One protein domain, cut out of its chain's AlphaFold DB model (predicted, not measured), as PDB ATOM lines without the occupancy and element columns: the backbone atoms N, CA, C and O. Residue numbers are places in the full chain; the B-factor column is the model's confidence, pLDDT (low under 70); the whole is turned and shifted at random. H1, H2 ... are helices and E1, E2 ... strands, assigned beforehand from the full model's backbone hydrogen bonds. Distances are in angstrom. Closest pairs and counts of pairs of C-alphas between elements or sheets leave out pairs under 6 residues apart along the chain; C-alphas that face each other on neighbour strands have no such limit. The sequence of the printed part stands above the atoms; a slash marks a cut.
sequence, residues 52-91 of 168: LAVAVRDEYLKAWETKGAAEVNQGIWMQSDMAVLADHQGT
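This is residues 52 to 91 of the 168 residues of an uncharacterized protein of Cyanobacteria bacterium UBA9273 (UniProt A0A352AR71). The model is a small flat piece: one helix, H1, lies over one face of a two-stranded hairpin, E1 and E2, shifted along it, with residues 52 to 61 near the sheet and the later residues reaching past it. A loop at the far end of H1 folds back to bring the chain into E1, and the last residues, 89 to 91, turn away from the helix. The printed part has 40 residues, with one named helix and two named strands in the order H1, E1, E2; the sheet is E1 - E2, antiparallel, and the class is mixed, helices and strands. It is only just compact, close to loose, with a radius of gyration of the C-alphas of 10.7 A, and the C-alphas span 34 by 21 by 7 A.

Begin with the sheet. Find C-alpha 76 at (-17.345, 43.093, 42.261); from there E1, residues 76 to 80, runs 13.7 A to C-alpha 80. E2, residues 83 to 88, the longest strand, runs 14.7 A and ends at C-alpha 88, at (-20.651, 39.413, 42.631). Then go back to C-alpha 52 at (-8.539, 32.141, 45.437), where H1, residues 52 to 65, begins; it runs 20.1 A to C-alpha 65.

Look first at E1 and E2, a hairpin of antiparallel neighbours whose directions stand at 177 degrees. The C-alphas of Trp 77 and Asp 87 face each other at 4.7 A. Between the strands, N 76 and O 88 are 2.8 A apart and N 85 and O 78 are 2.8 A apart, both within hydrogen-bond range. From the sheet, turn to H1: its closest C-alphas to E2 are those of Val 54 and Ala 86, 5.3 A apart, with 7 pairs of C-alphas within 8 A. H1 and E1 have 2 such pairs, the closest C-alphas being those of Arg 57 and Ile 76, 7.6 A apart. In H1 every O i to N i+4 pair is within hydrogen-bond range.

The two C-alphas farthest apart are those of Gly 68, in the link after H1, and Met 82, in the link between E1 and E2, at 34.3 A. The link from H1 to E1 is short, with 10 residues, and the link from E1 to E2 is tight, with 2. The C-alphas of Leu 52 and Thr 91, the first and last printed, are 21.1 A apart. The printed part has no cut; its mean pLDDT is 91.0, and no printed residue is under 70.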
ATOM      1  N   LEU A  52      -9.175  31.108  44.618       92.06
ATOM      2  CA  LEU A  52      -8.539  32.141  45.437       92.06
ATOM      3  C   LEU A  52      -9.230  33.501  45.268       92.06
ATOM      4  O   LEU A  52      -9.534  34.159  46.260       92.06
ATOM      5  N   ALA A  53      -9.538  33.907  44.033       92.75
ATOM      6  CA  ALA A  53     -10.261  35.152  43.764       92.75
ATOM      7  C   ALA A  53     -11.696  35.112  44.326       92.75
ATOM      8  O   ALA A  53     -12.185  36.107  44.861       92.75
ATOM      9  N   VAL A  54     -12.342  33.945  44.259       94.31
ATOM     10  CA  VAL A  54     -13.633  33.654  44.898       94.31
ATOM     11  C   VAL A  54     -13.533  33.768  46.423       94.31
ATOM     12  O   VAL A  54     -14.329  34.484  47.024       94.31
ATOM     13  N   ALA A  55     -12.526  33.154  47.054       95.38
ATOM     14  CA  ALA A  55     -12.340  33.247  48.504       95.38
ATOM     15  C   ALA A  55     -12.084  34.691  48.983       95.38
ATOM     16  O   ALA A  55     -12.672  35.116  49.974       95.38
ATOM     17  N   VAL A  56     -11.271  35.468  48.254       94.88
ATOM     18  CA  VAL A  56     -10.996  36.886  48.565       94.88
ATOM     19  C   VAL A  56     -12.255  37.753  48.434       94.88
ATOM     20  O   VAL A  56     -12.493  38.621  49.276       94.88
ATOM     21  N   ARG A  57     -13.091  37.507  47.414       95.00
ATOM     22  CA  ARG A  57     -14.404  38.155  47.251       95.00
ATOM     23  C   ARG A  57     -15.315  37.866  48.450       95.00
ATOM     24  O   ARG A  57     -15.915  38.791  48.992       95.00
ATOM     25  N   ASP A  58     -15.392  36.608  48.874       94.62
ATOM     26  CA  ASP A  58     -16.302  36.167  49.940       94.62
ATOM     27  C   ASP A  58     -15.837  36.637  51.330       94.62
ATOM     28  O   ASP A  58     -16.653  37.029  52.166       94.62
ATOM     29  N   GLU A  59     -14.522  36.687  51.567       94.25
ATOM     30  CA  GLU A  59     -13.947  37.308  52.764       94.25
ATOM     31  C   GLU A  59     -14.227  38.819  52.805       94.25
ATOM     32  O   GLU A  59     -14.636  39.336  53.849       94.25
ATOM     33  N   TYR A  60     -14.079  39.523  51.675       93.31
ATOM     34  CA  TYR A  60     -14.393  40.950  51.574       93.31
ATOM     35  C   TYR A  60     -15.866  41.246  51.885       93.31
ATOM     36  O   TYR A  60     -16.141  42.123  52.708       93.31
ATOM     37  N   LEU A  61     -16.804  40.510  51.275       93.94
ATOM     38  CA  LEU A  61     -18.244  40.709  51.478       93.94
ATOM     39  C   LEU A  61     -18.636  40.490  52.947       93.94
ATOM     40  O   LEU A  61     -19.212  41.381  53.574       93.94
ATOM     41  N   LYS A  62     -18.180  39.393  53.558       93.06
ATOM     42  CA  LYS A  62     -18.366  39.103  54.989       93.06
ATOM     43  C   LYS A  62     -17.742  40.169  55.910       93.06
ATOM     44  O   LYS A  62     -18.308  40.542  56.943       93.06
ATOM     45  N   ALA A  63     -16.581  40.711  55.540       91.12
ATOM     46  CA  ALA A  63     -15.942  41.830  56.240       91.12
ATOM     47  C   ALA A  63     -16.641  43.190  56.005       91.12
ATOM     48  O   ALA A  63     -16.266  44.198  56.620       91.12
ATOM     49  N   TRP A  64     -17.636  43.237  55.117       88.81
ATOM     50  CA  TRP A  64     -18.503  44.383  54.851       88.81
ATOM     51  C   TRP A  64     -19.848  44.256  55.585       88.81
ATOM     52  O   TRP A  64     -20.274  45.217  56.230       88.81
ATOM     53  N   GLU A  65     -20.443  43.057  55.621       88.62
ATOM     54  CA  GLU A  65     -21.639  42.753  56.428       88.62
ATOM     55  C   GLU A  65     -21.448  43.114  57.908       88.62
ATOM     56  O   GLU A  65     -22.296  43.765  58.519       88.62
ATOM     57  N   THR A  66     -20.291  42.763  58.482       90.12
ATOM     58  CA  THR A  66     -19.948  43.068  59.888       90.12
ATOM     59  C   THR A  66     -19.873  44.567  60.206       90.12
ATOM     60  O   THR A  66     -19.847  44.942  61.378       90.12
ATOM     61  N   LYS A  67     -19.883  45.438  59.186       87.56
ATOM     62  CA  LYS A  67     -19.942  46.906  59.310       87.56
ATOM     63  C   LYS A  67     -21.357  47.466  59.094       87.56
ATOM     64  O   LYS A  67     -21.522  48.681  59.037       87.56
ATOM     65  N   GLY A  68     -22.370  46.604  58.968       85.31
ATOM     66  CA  GLY A  68     -23.767  46.989  58.746       85.31
ATOM     67  C   GLY A  68     -24.102  47.367  57.300       85.31
ATOM     68  O   GLY A  68     -25.149  47.966  57.058       85.31
ATOM     69  N   ALA A  69     -23.234  47.043  56.337       81.38
ATOM     70  CA  ALA A  69     -23.456  47.318  54.921       81.38
ATOM     71  C   ALA A  69     -23.973  46.066  54.194       81.38
ATOM     72  O   ALA A  69     -23.385  44.995  54.297       81.38
ATOM     73  N   ALA A  70     -25.067  46.205  53.443       83.88
ATOM     74  CA  ALA A  70     -25.695  45.083  52.746       83.88
ATOM     75  C   ALA A  70     -24.945  44.698  51.458       83.88
ATOM     76  O   ALA A  70     -24.673  45.561  50.617       83.88
ATOM     77  N   GLU A  71     -24.694  43.399  51.260       85.12
ATOM     78  CA  GLU A  71     -24.004  42.851  50.077       85.12
ATOM     79  C   GLU A  71     -24.663  43.243  48.747       85.12
ATOM     80  O   GLU A  71     -23.971  43.433  47.748       85.12
ATOM     81  N   VAL A  72     -25.992  43.420  48.738       86.88
ATOM     82  CA  VAL A  72     -26.776  43.826  47.555       86.88
ATOM     83  C   VAL A  72     -26.376  45.200  47.003       86.88
ATOM     84  O   VAL A  72     -26.631  45.492  45.840       86.88
ATOM     85  N   ASN A  73     -25.702  46.031  47.804       88.88
ATOM     86  CA  ASN A  73     -25.185  47.334  47.386       88.88
ATOM     87  C   ASN A  73     -23.705  47.282  46.963       88.88
ATOM     88  O   ASN A  73     -23.089  48.335  46.803       88.88
ATOM     89  N   GLN A  74     -23.098  46.096  46.845       90.75
ATOM     90  CA  GLN A  74     -21.715  45.910  46.399       90.75
ATOM     91  C   GLN A  74     -21.684  45.215  45.036       90.75
ATOM     92  O   GLN A  74     -22.404  44.245  44.815       90.75
ATOM     93  N   GLY A  75     -20.838  45.706  44.129       92.94
ATOM     94  CA  GLY A  75     -20.574  45.094  42.827       92.94
ATOM     95  C   GLY A  75     -19.084  44.807  42.695       92.94
ATOM     96  O   GLY A  75     -18.268  45.699  42.920       92.94
ATOM     97  N   ILE A  76     -18.727  43.568  42.363       94.19
ATOM     98  CA  ILE A  76     -17.345  43.093  42.261       94.19
ATOM     99  C   ILE A  76     -17.208  42.326  40.949       94.19
ATOM    100  O   ILE A  76     -17.924  41.357  40.723       94.19
ATOM    101  N   TRP A  77     -16.261  42.728  40.103       93.81
ATOM    102  CA  TRP A  77     -15.901  42.010  38.881       93.81
ATOM    103  C   TRP A  77     -14.381  41.926  38.794       93.81
ATOM    104  O   TRP A  77     -13.700  42.950  38.741       93.81
ATOM    105  N   MET A  78     -13.844  40.708  38.803       94.25
ATOM    106  CA  MET A  78     -12.414  40.439  38.672       94.25
ATOM    107  C   MET A  78     -12.185  39.561  37.447       94.25
ATOM    108  O   MET A  78     -12.667  38.432  37.384       94.25
ATOM    109  N   GLN A  79     -11.443  40.083  36.471       92.19
ATOM    110  CA  GLN A  79     -11.184  39.435  35.187       92.19
ATOM    111  C   GLN A  79      -9.716  39.612  34.783       92.19
ATOM    112  O   GLN A  79      -9.154  40.691  34.958       92.19
ATOM    113  N   SER A  80      -9.125  38.568  34.199       90.69
ATOM    114  CA  SER A  80      -7.847  38.626  33.478       90.69
ATOM    115  C   SER A  80      -8.052  38.025  32.094       90.69
ATOM    116  O   SER A  80      -8.633  36.948  31.979       90.69
ATOM    117  N   ASP A  81      -7.615  38.715  31.042       87.06
ATOM    118  CA  ASP A  81      -7.854  38.339  29.643       87.06
ATOM    119  C   ASP A  81      -9.332  37.967  29.377       87.06
ATOM    120  O   ASP A  81     -10.219  38.818  29.458       87.06
ATOM    121  N   MET A  82      -9.613  36.691  29.092       83.94
ATOM    122  CA  MET A  82     -10.959  36.147  28.849       83.94
ATOM    123  C   MET A  82     -11.542  35.375  30.053       83.94
ATOM    124  O   MET A  82     -12.579  34.726  29.922       83.94
ATOM    125  N   ALA A  83     -10.874  35.398  31.209       86.38
ATOM    126  CA  ALA A  83     -11.228  34.646  32.409       86.38
ATOM    127  C   ALA A  83     -11.873  35.542  33.473       86.38
ATOM    128  O   ALA A  83     -11.214  36.431  34.013       86.38
ATOM    129  N   VAL A  84     -13.133  35.278  33.829       90.50
ATOM    130  CA  VAL A  84     -13.792  35.920  34.982       90.50
ATOM    131  C   VAL A  84     -13.393  35.161  36.245       90.50
ATOM    132  O   VAL A  84     -13.944  34.106  36.568       90.50
ATOM    133  N   LEU A  85     -12.395  35.702  36.940       92.69
ATOM    134  CA  LEU A  85     -11.786  35.130  38.137       92.69
ATOM    135  C   LEU A  85     -12.771  35.115  39.309       92.69
ATOM    136  O   LEU A  85     -12.840  34.112  40.010       92.69
ATOM    137  N   ALA A  86     -13.559  36.182  39.482       93.50
ATOM    138  CA  ALA A  86     -14.697  36.218  40.399       93.50
ATOM    139  C   ALA A  86     -15.708  37.313  40.010       93.50
ATOM    140  O   ALA A  86     -15.334  38.350  39.463       93.50
ATOM    141  N   ASP A  87     -16.979  37.091  40.347       93.94
ATOM    142  CA  ASP A  87     -18.099  38.019  40.133       93.94
ATOM    143  C   ASP A  87     -19.001  38.038  41.380       93.94
ATOM    144  O   ASP A  87     -19.251  36.990  41.981       93.94
ATOM    145  N   HIS A  88     -19.482  39.213  41.772       93.62
ATOM    146  CA  HIS A  88     -20.651  39.413  42.631       93.62
ATOM    147  C   HIS A  88     -21.393  40.642  42.118       93.62
ATOM    148  O   HIS A  88     -20.905  41.763  42.250       93.62
ATOM    149  N   GLN A  89     -22.568  40.428  41.524       94.25
ATOM    150  CA  GLN A  89     -23.413  41.482  40.954       94.25
ATOM    151  C   GLN A  89     -22.730  42.382  39.899       94.25
ATOM    152  O   GLN A  89     -23.205  43.488  39.653       94.25
ATOM    153  N   GLY A  90     -21.662  41.944  39.224       92.50
ATOM    154  CA  GLY A  90     -20.910  42.762  38.261       92.50
ATOM    155  C   GLY A  90     -21.710  43.225  37.033       92.50
ATOM    156  O   GLY A  90     -21.291  44.146  36.336       92.50
ATOM    157  N   THR A  91     -22.883  42.632  36.787       93.44
ATOM    158  CA  THR A  91     -23.842  43.043  35.743       93.44
ATOM    159  C   THR A  91     -25.022  43.878  36.266       93.44
ATOM    160  O   THR A  91     -25.869  44.296  35.476       93.44
TER     161      THR A  91